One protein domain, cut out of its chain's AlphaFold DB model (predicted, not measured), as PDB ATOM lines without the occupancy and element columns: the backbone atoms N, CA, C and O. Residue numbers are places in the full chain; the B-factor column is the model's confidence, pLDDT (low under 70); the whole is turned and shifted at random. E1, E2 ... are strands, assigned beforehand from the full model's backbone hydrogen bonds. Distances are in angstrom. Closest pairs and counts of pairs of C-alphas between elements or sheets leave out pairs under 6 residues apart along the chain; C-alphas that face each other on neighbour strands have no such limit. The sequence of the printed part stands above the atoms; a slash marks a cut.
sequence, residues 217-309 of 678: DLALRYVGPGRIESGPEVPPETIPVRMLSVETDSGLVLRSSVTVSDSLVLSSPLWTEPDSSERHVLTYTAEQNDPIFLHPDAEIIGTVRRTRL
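Overview. This is residues 217 to 309 of the 678 residues of an uncharacterized protein of bacterium HR21 (UniProt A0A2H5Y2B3). Though little of it is regular structure, the chain is wound in stacked parallel turns, a short solenoid. E1, E2 and E3 line one wall, E3 bends toward E4 and E5 on another, and short pairings among residues 228 to 229, 252 to 253, 270 to 271 and 300 to 301 line a third. The printed part has 93 residues, no named helix and five strands, 34 residues, all strand, in one parallel sheet, E1 E2 E3 E4 E5. It is compact, radius of gyration of the C-alphas 12.0 A, spanning 31 by 29 by 22 A.

Arrangement. Edge strand E1, residues 219 to 224, is parallel to E2, residues 241 to 248; N 220 and O 243 are 2.9 A apart, within hydrogen-bond range. E3, residues 258 to 266, bends by 112 degrees at residue 262. It pairs with E2, N 244 to O 263 at 3.0 A, and with E4, residues 281 to 284, N 260 to O 283 at 2.8 A. E4 is parallel to edge strand E5, residues 300 to 306, N 284 to O 305 at 2.8 A.

Along the chain. E1, 16.8 A long, begins at C-alpha 219 (-28.640, 46.373, -25.915). E2 measures 18.5 A, E3 14.9 A, E4 9.3 A and E5 13.3 A, ending at C-alpha 306 (-28.497, 28.463, -19.924).

Size, cuts and confidence. The farthest C-alphas, Pro 225 and Leu 309, are 34.8 A apart. The printed part has no cut; the E2 to E3 link is short, the others long. No printed residue has pLDDT under 70.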
ATOM      1  N   ASP A 217     -35.582  45.310 -22.854       93.44
ATOM      2  CA  ASP A 217     -35.010  44.823 -24.125       93.44
ATOM      3  C   ASP A 217     -33.786  45.611 -24.640       93.44
ATOM      4  O   ASP A 217     -33.529  45.717 -25.847       93.44
ATOM      5  N   LEU A 218     -33.024  46.169 -23.695       96.69
ATOM      6  CA  LEU A 218     -31.844  47.001 -23.930       96.69
ATOM      7  C   LEU A 218     -30.737  46.231 -24.654       96.69
ATOM      8  O   LEU A 218     -30.631  45.011 -24.539       96.69
ATOM      9  N   ALA A 219     -29.860  46.947 -25.353       98.50
ATOM     10  CA  ALA A 219     -28.640  46.373 -25.915       98.50
ATOM     11  C   ALA A 219     -27.394  47.048 -25.335       98.50
ATOM     12  O   ALA A 219     -27.329  48.275 -25.260       98.50
ATOM     13  N   LEU A 220     -26.388  46.250 -24.978       98.75
ATOM     14  CA  LEU A 220     -25.077  46.708 -24.527       98.75
ATOM     15  C   LEU A 220     -24.030  46.383 -25.593       98.75
ATOM     16  O   LEU A 220     -23.933  45.244 -26.052       98.75
ATOM     17  N   ARG A 221     -23.232  47.377 -25.985       98.81
ATOM     18  CA  ARG A 221     -22.097  47.205 -26.900       98.81
ATOM     19  C   ARG A 221     -20.843  47.822 -26.301       98.81
ATOM     20  O   ARG A 221     -20.787  49.035 -26.116       98.81
ATOM     21  N   TYR A 222     -19.844  46.995 -26.035       98.81
ATOM     22  CA  TYR A 222     -18.528  47.397 -25.547       98.81
ATOM     23  C   TYR A 222     -17.569  47.482 -26.734       98.81
ATOM     24  O   TYR A 222     -17.500  46.534 -27.508       98.81
ATOM     25  N   VAL A 223     -16.875  48.608 -26.926       98.25
ATOM     26  CA  VAL A 223     -16.144  48.902 -28.176       98.25
ATOM     27  C   VAL A 223     -14.782  49.547 -27.903       98.25
ATOM     28  O   VAL A 223     -14.662  50.419 -27.044       98.25
ATOM     29  N   GLY A 224     -13.770  49.204 -28.702       96.12
ATOM     30  CA  GLY A 224     -12.527  49.978 -28.807       96.12
ATOM     31  C   GLY A 224     -11.300  49.379 -28.102       96.12
ATOM     32  O   GLY A 224     -11.344  48.247 -27.614       96.12
ATOM     33  N   PRO A 225     -10.182  50.127 -28.075       95.88
ATOM     34  CA  PRO A 225      -8.874  49.576 -27.741       95.88
ATOM     35  C   PRO A 225      -8.705  49.363 -26.239       95.88
ATOM     36  O   PRO A 225      -8.901  50.283 -25.443       95.88
ATOM     37  N   GLY A 226      -8.274  48.158 -25.867       96.06
ATOM     38  CA  GLY A 226      -8.021  47.758 -24.484       96.06
ATOM     39  C   GLY A 226      -9.140  46.920 -23.864       96.06
ATOM     40  O   GLY A 226      -9.950  46.302 -24.558       96.06
ATOM     41  N   ARG A 227      -9.131  46.849 -22.530       97.12
ATOM     42  CA  ARG A 227     -10.065  46.073 -21.704       97.12
ATOM     43  C   ARG A 227     -11.058  47.018 -21.037       97.12
ATOM     44  O   ARG A 227     -10.647  48.064 -20.543       97.12
ATOM     45  N   ILE A 228     -12.330  46.633 -20.972       98.44
ATOM     46  CA  ILE A 228     -13.347  47.354 -20.192       98.44
ATOM     47  C   ILE A 228     -13.710  46.535 -18.955       98.44
ATOM     48  O   ILE A 228     -13.876  45.322 -19.044       98.44
ATOM     49  N   GLU A 229     -13.878  47.202 -17.818       97.81
ATOM     50  CA  GLU A 229     -14.648  46.670 -16.694       97.81
ATOM     51  C   GLU A 229     -16.070  47.234 -16.764       97.81
ATOM     52  O   GLU A 229     -16.251  48.443 -16.932       97.81
ATOM     53  N   SER A 230     -17.084  46.373 -16.689       98.06
ATOM     54  CA  SER A 230     -18.481  46.796 -16.786       98.06
ATOM     55  C   SER A 230     -18.872  47.655 -15.584       98.06
ATOM     56  O   SER A 230     -18.681  47.232 -14.444       98.06
ATOM     57  N   GLY A 231     -19.473  48.815 -15.825       97.62
ATOM     58  CA  GLY A 231     -20.002  49.678 -14.775       97.62
ATOM     59  C   GLY A 231     -21.522  49.565 -14.583       97.62
ATOM     60  O   GLY A 231     -22.148  48.589 -15.010       97.62
ATOM     61  N   PRO A 232     -22.139  50.601 -13.980       98.12
ATOM     62  CA  PRO A 232     -23.584  50.706 -13.770       98.12
ATOM     63  C   PRO A 232     -24.440  50.745 -15.048       98.12
ATOM     64  O   PRO A 232     -25.659  50.859 -14.953       98.12
ATOM     65  N   GLU A 233     -23.839  50.683 -16.240       98.19
ATOM     66  CA  GLU A 233     -24.546  50.429 -17.497       98.19
ATOM     67  C   GLU A 233     -25.154  49.018 -17.602       98.19
ATOM     68  O   GLU A 233     -26.054  48.828 -18.419       98.19
ATOM     69  N   VAL A 234     -24.698  48.047 -16.800       98.25
ATOM     70  CA  VAL A 234     -25.277  46.693 -16.755       98.25
ATOM     71  C   VAL A 234     -26.556  46.707 -15.904       98.25
ATOM     72  O   VAL A 234     -26.487  47.045 -14.720       98.25
ATOM     73  N   PRO A 235     -27.731  46.349 -16.462       96.94
ATOM     74  CA  PRO A 235     -28.958  46.241 -15.681       96.94
ATOM     75  C   PRO A 235     -28.912  45.075 -14.681       96.94
ATOM     76  O   PRO A 235     -28.211  44.091 -14.919       96.94
ATOM     77  N   PRO A 236     -29.696  45.126 -13.586       94.62
ATOM     78  CA  PRO A 236     -29.865  43.976 -12.698       94.62
ATOM     79  C   PRO A 236     -30.455  42.774 -13.457       94.62
ATOM     80  O   PRO A 236     -31.221  42.961 -14.399       94.62
ATOM     81  N   GLU A 237     -30.184  41.542 -13.003       92.62
ATOM     82  CA  GLU A 237     -30.613  40.293 -13.674       92.62
ATOM     83  C   GLU A 237     -32.126  40.200 -13.976       92.62
ATOM     84  O   GLU A 237     -32.532  39.460 -14.875       92.62
ATOM     85  N   THR A 238     -32.956  40.962 -13.252       91.62
ATOM     86  CA  THR A 238     -34.410  41.101 -13.454       91.62
ATOM     87  C   THR A 238     -34.803  41.890 -14.709       91.62
ATOM     88  O   THR A 238     -35.975  41.875 -15.087       91.62
ATOM     89  N   ILE A 239     -33.854  42.569 -15.359       95.12
ATOM     90  CA  ILE A 239     -34.022  43.308 -16.613       95.12
ATOM     91  C   ILE A 239     -33.071  42.690 -17.651       95.12
ATOM     92  O   ILE A 239     -31.910  43.093 -17.739       95.12
ATOM     93  N   PRO A 240     -33.529  41.704 -18.444       96.12
ATOM     94  CA  PRO A 240     -32.699  41.104 -19.477       96.12
ATOM     95  C   PRO A 240     -32.267  42.126 -20.533       96.12
ATOM     96  O   PRO A 240     -33.079  42.916 -21.023       96.12
ATOM     97  N   VAL A 241     -30.999  42.062 -20.936       97.88
ATOM     98  CA  VAL A 241     -30.517  42.739 -22.141       97.88
ATOM     99  C   VAL A 241     -30.789  41.841 -23.342       97.88
ATOM    100  O   VAL A 241     -30.444  40.662 -23.354       97.88
ATOM    101  N   ARG A 242     -31.408  42.390 -24.383       97.94
ATOM    102  CA  ARG A 242     -31.643  41.692 -25.652       97.94
ATOM    103  C   ARG A 242     -30.325  41.278 -26.298       97.94
ATOM    104  O   ARG A 242     -30.178  40.147 -26.751       97.94
ATOM    105  N   MET A 243     -29.351  42.185 -26.300       98.38
ATOM    106  CA  MET A 243     -28.052  41.965 -26.925       98.38
ATOM    107  C   MET A 243     -26.905  42.392 -26.013       98.38
ATOM    108  O   MET A 243     -26.935  43.488 -25.454       98.38
ATOM    109  N   LEU A 244     -25.869  41.559 -25.941       98.81
ATOM    110  CA  LEU A 244     -24.556  41.904 -25.402       98.81
ATOM    111  C   LEU A 244     -23.496  41.662 -26.486       98.81
ATOM    112  O   LEU A 244     -23.325  40.536 -26.949       98.81
ATOM    113  N   SER A 245     -22.800  42.725 -26.891       98.69
ATOM    114  CA  SER A 245     -21.704  42.681 -27.865       98.69
ATOM    115  C   SER A 245     -20.397  43.151 -27.228       98.69
ATOM    116  O   SER A 245     -20.369  44.212 -26.593       98.69
ATOM    117  N   VAL A 246     -19.317  42.390 -27.410       98.69
ATOM    118  CA  VAL A 246     -17.957  42.740 -26.972       98.69
ATOM    119  C   VAL A 246     -17.049  42.849 -28.193       98.69
ATOM    120  O   VAL A 246     -16.543  41.862 -28.717       98.69
ATOM    121  N   GLU A 247     -16.853  44.088 -28.631       97.69
ATOM    122  CA  GLU A 247     -16.093  44.526 -29.809       97.69
ATOM    123  C   GLU A 247     -14.847  45.330 -29.369       97.69
ATOM    124  O   GLU A 247     -14.443  46.312 -29.996       97.69
ATOM    125  N   THR A 248     -14.285  44.960 -28.216       97.31
ATOM    126  CA  THR A 248     -13.041  45.506 -27.654       97.31
ATOM    127  C   THR A 248     -11.831  44.672 -28.063       97.31
ATOM    128  O   THR A 248     -11.983  43.476 -28.294       97.31
ATOM    129  N   ASP A 249     -10.623  45.232 -28.031       95.06
ATOM    130  CA  ASP A 249      -9.409  44.483 -28.409       95.06
ATOM    131  C   ASP A 249      -8.857  43.585 -27.282       95.06
ATOM    132  O   ASP A 249      -8.170  42.603 -27.548       95.06
ATOM    133  N   SER A 250      -9.129  43.894 -26.006       95.88
ATOM    134  CA  SER A 250      -8.632  43.112 -24.851       95.88
ATOM    135  C   SER A 250      -9.731  42.591 -23.916       95.88
ATOM    136  O   SER A 250      -9.426  42.047 -22.851       95.88
ATOM    137  N   GLY A 251     -10.990  42.719 -24.340       97.56
ATOM    138  CA  GLY A 251     -12.156  42.064 -23.751       97.56
ATOM    139  C   GLY A 251     -12.871  42.817 -22.624       97.56
ATOM    140  O   GLY A 251     -12.517  43.938 -22.253       97.56
ATOM    141  N   LEU A 252     -13.903  42.169 -22.081       98.62
ATOM    142  CA  LEU A 252     -14.815  42.722 -21.074       98.62
ATOM    143  C   LEU A 252     -14.727  41.937 -19.765       98.62
ATOM    144  O   LEU A 252     -14.908  40.726 -19.760       98.62
ATOM    145  N   VAL A 253     -14.532  42.620 -18.644       98.56
ATOM    146  CA  VAL A 253     -14.665  42.045 -17.303       98.56
ATOM    147  C   VAL A 253     -16.003  42.483 -16.717       98.56
ATOM    148  O   VAL A 253     -16.249  43.677 -16.566       98.56
ATOM    149  N   LEU A 254     -16.874  41.531 -16.391       98.38
ATOM    150  CA  LEU A 254     -18.113  41.811 -15.679       98.38
ATOM    151  C   LEU A 254     -17.837  42.046 -14.188       98.38
ATOM    152  O   LEU A 254     -17.092  41.297 -13.564       98.38
ATOM    153  N   ARG A 255     -18.488  43.072 -13.636       97.12
ATOM    154  CA  ARG A 255     -18.548  43.421 -12.200       97.12
ATOM    155  C   ARG A 255     -19.930  43.149 -11.582       97.12
ATOM    156  O   ARG A 255     -20.217  43.540 -10.456       97.12
ATOM    157  N   SER A 256     -20.827  42.537 -12.354       96.38
ATOM    158  CA  SER A 256     -22.151  42.085 -11.923       96.38
ATOM    159  C   SER A 256     -22.640  40.959 -12.838       96.38
ATOM    160  O   SER A 256     -22.161  40.811 -13.965       96.38
ATOM    161  N   SER A 257     -23.576  40.140 -12.355       97.88
ATOM    162  CA  SER A 257     -24.265  39.158 -13.198       97.88
ATOM    163  C   SER A 257     -25.150  39.856 -14.231       97.88
ATOM    164  O   SER A 257     -25.675  40.937 -13.972       97.88
ATOM    165  N   VAL A 258     -25.362  39.215 -15.380       97.94
ATOM    166  CA  VAL A 258     -26.180  39.765 -16.470       97.94
ATOM    167  C   VAL A 258     -27.028  38.679 -17.123       97.94
ATOM    168  O   VAL A 258     -26.556  37.566 -17.366       97.94
ATOM    169  N   THR A 259     -28.274  39.020 -17.451       98.12
ATOM    170  CA  THR A 259     -29.180  38.161 -18.224       98.12
ATOM    171  C   THR A 259     -29.234  38.649 -19.671       98.12
ATOM    172  O   THR A 259     -29.704  39.755 -19.919       98.12
ATOM    173  N   VAL A 260     -28.784  37.836 -20.627       98.50
ATOM    174  CA  VAL A 260     -28.852  38.106 -22.073       98.50
ATOM    175  C   VAL A 260     -29.969  37.256 -22.688       98.50
ATOM    176  O   VAL A 260     -29.993  36.045 -22.467       98.50
ATOM    177  N   SER A 261     -30.903  37.846 -23.440       97.12
ATOM    178  CA  SER A 261     -32.129  37.147 -23.870       97.12
ATOM    179  C   SER A 261     -32.196  36.704 -25.334       97.12
ATOM    180  O   SER A 261     -32.950  35.775 -25.622       97.12
ATOM    181  N   ASP A 262     -31.419  37.308 -26.238       96.69
ATOM    182  CA  ASP A 262     -31.485  37.037 -27.686       96.69
ATOM    183  C   ASP A 262     -30.095  36.831 -28.314       96.69
ATOM    184  O   ASP A 262     -29.836  35.761 -28.864       96.69
ATOM    185  N   SER A 263     -29.185  37.806 -28.205       97.94
ATOM    186  CA  SER A 263     -27.907  37.801 -28.937       97.94
ATOM    187  C   SER A 263     -26.688  38.041 -28.039       97.94
ATOM    188  O   SER A 263     -26.586  39.076 -27.381       97.94
ATOM    189  N   LEU A 264     -25.715  37.126 -28.071       98.69
ATOM    190  CA  LEU A 264     -24.403  37.278 -27.429       98.69
ATOM    191  C   LEU A 264     -23.292  37.178 -28.481       98.69
ATOM    192  O   LEU A 264     -23.157  36.141 -29.127       98.69
ATOM    193  N   VAL A 265     -22.509  38.246 -28.658       98.62
ATOM    194  CA  VAL A 265     -21.479  38.350 -29.708       98.62
ATOM    195  C   VAL A 265     -20.152  38.800 -29.101       98.62
ATOM    196  O   VAL A 265     -20.100  39.820 -28.416       98.62
ATOM    197  N   LEU A 266     -19.076  38.051 -29.342       98.69
ATOM    198  CA  LEU A 266     -17.771  38.257 -28.714       98.69
ATOM    199  C   LEU A 266     -16.648  38.235 -29.760       98.69
ATOM    200  O   LEU A 266     -16.423  37.218 -30.413       98.69
ATOM    201  N   SER A 267     -15.906  39.336 -29.878       97.75
ATOM    202  CA  SER A 267     -14.665  39.439 -30.671       97.75
ATOM    203  C   SER A 267     -13.397  39.286 -29.820       97.75
ATOM    204  O   SER A 267     -12.293  39.220 -30.350       97.75
ATOM    205  N   SER A 268     -13.537  39.236 -28.498       97.94
ATOM    206  CA  SER A 268     -12.457  39.091 -27.516       97.94
ATOM    207  C   SER A 268     -13.012  38.465 -26.227       97.94
ATOM    208  O   SER A 268     -14.230  38.268 -26.137       97.94
ATOM    209  N   PRO A 269     -12.174  38.073 -25.245       98.12
ATOM    210  CA  PRO A 269     -12.672  37.316 -24.105       98.12
ATOM    211  C   PRO A 269     -13.597  38.131 -23.192       98.12
ATOM    212  O   PRO A 269     -13.457  39.348 -23.046       98.12
ATOM    213  N   LEU A 270     -14.519  37.435 -22.529       98.69
ATOM    214  CA  LEU A 270     -15.407  37.997 -21.512       98.69
ATOM    215  C   LEU A 270     -15.145  37.290 -20.183       98.69
ATOM    216  O   LEU A 270     -15.355  36.089 -20.081       98.69
ATOM    217  N   TRP A 271     -14.720  38.011 -19.150       98.62
ATOM    218  CA  TRP A 271     -14.561  37.470 -17.801       98.62
ATOM    219  C   TRP A 271     -15.831  37.707 -16.993       98.62
ATOM    220  O   TRP A 271     -16.323  38.826 -16.901       98.62
ATOM    221  N   THR A 272     -16.335  36.647 -16.377       98.44
ATOM    222  CA  THR A 272     -17.442  36.685 -15.402       98.44
ATOM    223  C   THR A 272     -16.936  36.643 -13.956       98.44
ATOM    224  O   THR A 272     -17.712  36.754 -13.014       98.44
ATOM    225  N   GLU A 273     -15.629  36.472 -13.774       94.88
ATOM    226  CA  GLU A 273     -14.956  36.340 -12.483       94.88
ATOM    227  C   GLU A 273     -13.721  37.256 -12.548       94.88
ATOM    228  O   GLU A 273     -12.728  36.875 -13.179       94.88
ATOM    229  N   PRO A 274     -13.806  38.504 -12.040       86.25
ATOM    230  CA  PRO A 274     -12.705  39.468 -12.119       86.25
ATOM    231  C   PRO A 274     -11.502  39.049 -11.262       86.25
ATOM    232  O   PRO A 274     -10.364  39.354 -11.618       86.25
ATOM    233  N   ASP A 275     -11.742  38.317 -10.171       85.62
ATOM    234  CA  ASP A 275     -10.718  37.718  -9.317       85.62
ATOM    235  C   ASP A 275     -11.200  36.385  -8.700       85.62
ATOM    236  O   ASP A 275     -12.169  35.778  -9.154       85.62
ATOM    237  N   SER A 276     -10.478  35.860  -7.706       80.19
ATOM    238  CA  SER A 276     -10.795  34.580  -7.056       80.19
ATOM    239  C   SER A 276     -11.934  34.649  -6.027       80.19
ATOM    240  O   SER A 276     -12.443  33.595  -5.629       80.19
ATOM    241  N   SER A 277     -12.317  35.854  -5.598       84.56
ATOM    242  CA  SER A 277     -13.325  36.142  -4.574       84.56
ATOM    243  C   SER A 277     -14.660  36.612  -5.161       84.56
ATOM    244  O   SER A 277     -15.716  36.205  -4.674       84.56
ATOM    245  N   GLU A 278     -14.628  37.393  -6.242       89.75
ATOM    246  CA  GLU A 278     -15.810  37.865  -6.962       89.75
ATOM    247  C   GLU A 278     -16.193  36.895  -8.089       89.75
ATOM    248  O   GLU A 278     -15.396  36.593  -8.979       89.75
ATOM    249  N   ARG A 279     -17.443  36.411  -8.083       94.00
ATOM    250  CA  ARG A 279     -17.996  35.590  -9.170       94.00
ATOM    251  C   ARG A 279     -19.372  36.073  -9.589       94.00
ATOM    252  O   ARG A 279     -20.285  36.158  -8.766       94.00
ATOM    253  N   HIS A 280     -19.527  36.308 -10.881       97.50
ATOM    254  CA  HIS A 280     -20.781  36.677 -11.521       97.50
ATOM    255  C   HIS A 280     -21.222  35.584 -12.496       97.50
ATOM    256  O   HIS A 280     -20.459  34.681 -12.842       97.50
ATOM    257  N   VAL A 281     -22.476  35.654 -12.936       97.50
ATOM    258  CA  VAL A 281     -23.044  34.703 -13.896       97.50
ATOM    259  C   VAL A 281     -23.513  35.451 -15.135       97.50
ATOM    260  O   VAL A 281     -24.291  36.400 -15.037       97.50
ATOM    261  N   LEU A 282     -23.075  34.993 -16.308       98.56
ATOM    262  CA  LEU A 282     -23.723  35.346 -17.567       98.56
ATOM    263  C   LEU A 282     -24.846  34.334 -17.810       98.56
ATOM    264  O   LEU A 282     -24.596  33.190 -18.197       98.56
ATOM    265  N   THR A 283     -26.088  34.744 -17.568       98.44
ATOM    266  CA  THR A 283     -27.275  33.936 -17.861       98.44
ATOM    267  C   THR A 283     -27.729  34.221 -19.291       98.44
ATOM    268  O   THR A 283     -28.164  35.327 -19.586       98.44
ATOM    269  N   TYR A 284     -27.652  33.242 -20.191       98.06
ATOM    270  CA  TYR A 284     -28.106  33.365 -21.578       98.06
ATOM    271  C   TYR A 284     -29.400  32.566 -21.783       98.06
ATOM    272  O   TYR A 284     -29.430  31.346 -21.618       98.06
ATOM    273  N   THR A 285     -30.496  33.262 -22.098       96.75
ATOM    274  CA  THR A 285     -31.850  32.681 -22.162       96.75
ATOM    275  C   THR A 285     -32.370  32.486 -23.582       96.75
ATOM    276  O   THR A 285     -33.531  32.108 -23.743       96.75
ATOM    277  N   ALA A 286     -31.559  32.754 -24.607       94.75
ATOM    278  CA  ALA A 286     -31.916  32.398 -25.971       94.75
ATOM    279  C   ALA A 286     -31.929  30.867 -26.097       94.75
ATOM    280  O   ALA A 286     -30.959  30.192 -25.740       94.75
ATOM    281  N   GLU A 287     -33.043  30.309 -26.568       91.81
ATOM    282  CA  GLU A 287     -33.189  28.856 -26.719       91.81
ATOM    283  C   GLU A 287     -32.449  28.358 -27.965       91.81
ATOM    284  O   GLU A 287     -31.688  27.400 -27.890       91.81
ATOM    285  N   GLN A 288     -32.655  29.041 -29.095       90.75
ATOM    286  CA  GLN A 288     -32.191  28.603 -30.413       90.75
ATOM    287  C   GLN A 288     -30.893  29.269 -30.883       90.75
ATOM    288  O   GLN A 288     -30.145  28.670 -31.656       90.75
ATOM    289  N   ASN A 289     -30.600  30.475 -30.392       93.62
ATOM    290  CA  ASN A 289     -29.349  31.163 -30.692       93.62
ATOM    291  C   ASN A 289     -28.247  30.673 -29.746       93.62
ATOM    292  O   ASN A 289     -28.453  30.540 -28.538       93.62
ATOM    293  N   ASP A 290     -27.051  30.479 -30.286       95.38
ATOM    294  CA  ASP A 290     -25.833  30.220 -29.521       95.38
ATOM    295  C   ASP A 290     -24.929  31.463 -29.500       95.38
ATOM    296  O   ASP A 290     -25.111  32.360 -30.327       95.38
ATOM    297  N   PRO A 291     -23.983  31.573 -28.547       97.94
ATOM    298  CA  PRO A 291     -23.031  32.678 -28.529       97.94
ATOM    299  C   PRO A 291     -22.155  32.681 -29.789       97.94
ATOM    300  O   PRO A 291     -21.620  31.646 -30.189       97.94
ATOM    301  N   ILE A 292     -21.987  33.852 -30.402       98.38
ATOM    302  CA  ILE A 292     -21.193  34.032 -31.620       98.38
ATOM    303  C   ILE A 292     -19.790  34.503 -31.237       98.38
ATOM    304  O   ILE A 292     -19.616  35.604 -30.713       98.38
ATOM    305  N   PHE A 293     -18.785  33.685 -31.543       98.25
ATOM    306  CA  PHE A 293     -17.371  33.985 -31.315       98.25
ATOM    307  C   PHE A 293     -16.722  34.403 -32.641       98.25
ATOM    308  O   PHE A 293     -16.554  33.584 -33.541       98.25
ATOM    309  N   LEU A 294     -16.396  35.689 -32.781       97.25
ATOM    310  CA  LEU A 294     -15.888  36.294 -34.022       97.25
ATOM    311  C   LEU A 294     -14.358  36.236 -34.162       97.25
ATOM    312  O   LEU A 294     -13.826  36.580 -35.216       97.25
ATOM    313  N   HIS A 295     -13.646  35.810 -33.118       96.12
ATOM    314  CA  HIS A 295     -12.189  35.709 -33.097       96.12
ATOM    315  C   HIS A 295     -11.751  34.420 -32.379       96.12
ATOM    316  O   HIS A 295     -12.393  34.052 -31.394       96.12
ATOM    317  N   PRO A 296     -10.646  33.759 -32.781       93.06
ATOM    318  CA  PRO A 296     -10.123  32.566 -32.103       93.06
ATOM    319  C   PRO A 296      -9.885  32.719 -30.597       93.06
ATOM    320  O   PRO A 296      -9.990  31.742 -29.861       93.06
ATOM    321  N   ASP A 297      -9.555  33.935 -30.148       92.75
ATOM    322  CA  ASP A 297      -9.349  34.275 -28.732       92.75
ATOM    323  C   ASP A 297     -10.607  34.766 -28.001       92.75
ATOM    324  O   ASP A 297     -10.530  35.084 -26.818       92.75
ATOM    325  N   ALA A 298     -11.769  34.810 -28.653       97.38
ATOM    326  CA  ALA A 298     -13.022  35.072 -27.963       97.38
ATOM    327  C   ALA A 298     -13.480  33.816 -27.201       97.38
ATOM    328  O   ALA A 298     -13.869  32.816 -27.801       97.38
ATOM    329  N   GLU A 299     -13.465  33.874 -25.869       98.00
ATOM    330  CA  GLU A 299     -14.162  32.918 -25.004       98.00
ATOM    331  C   GLU A 299     -14.690  33.590 -23.729       98.00
ATOM    332  O   GLU A 299     -14.163  34.608 -23.273       98.00
ATOM    333  N   ILE A 300     -15.742  33.022 -23.144       98.75
ATOM    334  CA  ILE A 300     -16.271  33.430 -21.844       98.75
ATOM    335  C   ILE A 300     -15.495  32.680 -20.763       98.75
ATOM    336  O   ILE A 300     -15.595  31.460 -20.634       98.75
ATOM    337  N   ILE A 301     -14.737  33.418 -19.966       98.50
ATOM    338  CA  ILE A 301     -13.936  32.918 -18.857       98.50
ATOM    339  C   ILE A 301     -14.763  33.029 -17.571       98.50
ATOM    340  O   ILE A 301     -15.295  34.089 -17.229       98.50
ATOM    341  N   GLY A 302     -14.886  31.908 -16.864       98.25
ATOM    342  CA  GLY A 302     -15.792  31.725 -15.733       98.25
ATOM    343  C   GLY A 302     -17.145  31.144 -16.157       98.25
ATOM    344  O   GLY A 302     -17.199  30.198 -16.944       98.25
ATOM    345  N   THR A 303     -18.233  31.652 -15.587       98.38
ATOM    346  CA  THR A 303     -19.530  30.983 -15.455       98.38
ATOM    347  C   THR A 303     -20.602  31.467 -16.448       98.38
ATOM    348  O   THR A 303     -21.085  32.598 -16.371       98.38
ATOM    349  N   VAL A 304     -21.065  30.558 -17.316       98.62
ATOM    350  CA  VAL A 304     -22.225  30.735 -18.211       98.62
ATOM    351  C   VAL A 304     -23.374  29.838 -17.757       98.62
ATOM    352  O   VAL A 304     -23.165  28.652 -17.497       98.62
ATOM    353  N   ARG A 305     -24.601  30.367 -17.708       98.38
ATOM    354  CA  ARG A 305     -25.826  29.617 -17.383       98.38
ATOM    355  C   ARG A 305     -26.836  29.696 -18.531       98.38
ATOM    356  O   ARG A 305     -27.171  30.786 -18.973       98.38
ATOM    357  N   ARG A 306     -27.367  28.558 -18.983       97.44
ATOM    358  CA  ARG A 306     -28.497  28.463 -19.924       97.44
ATOM    359  C   ARG A 306     -29.740  28.022 -19.146       97.44
ATOM    360  O   ARG A 306     -29.719  26.972 -18.510       97.44
ATOM    361  N   THR A 307     -30.810  28.819 -19.181       95.19
ATOM    362  CA  THR A 307     -32.097  28.541 -18.491       95.19
ATOM    363  C   THR A 307     -33.252  28.229 -19.447       95.19
ATOM    364  O   THR A 307     -34.369  27.960 -19.010       95.19
ATOM    365  N   ARG A 308     -32.987  28.256 -20.757       92.62
ATOM    366  CA  ARG A 308     -33.842  27.681 -21.800       92.62
ATOM    367  C   ARG A 308     -32.973  26.755 -22.634       92.62
ATOM    368  O   ARG A 308     -32.087  27.219 -23.347       92.62
ATOM    369  N   LEU A 309     -33.166  25.455 -22.453       93.19
ATOM    370  CA  LEU A 309     -32.406  24.416 -23.137       93.19
ATOM    371  C   LEU A 309     -33.186  23.963 -24.371       93.19
ATOM    372  O   LEU A 309     -34.371  23.651 -24.268       93.19
TER     373      LEU A 309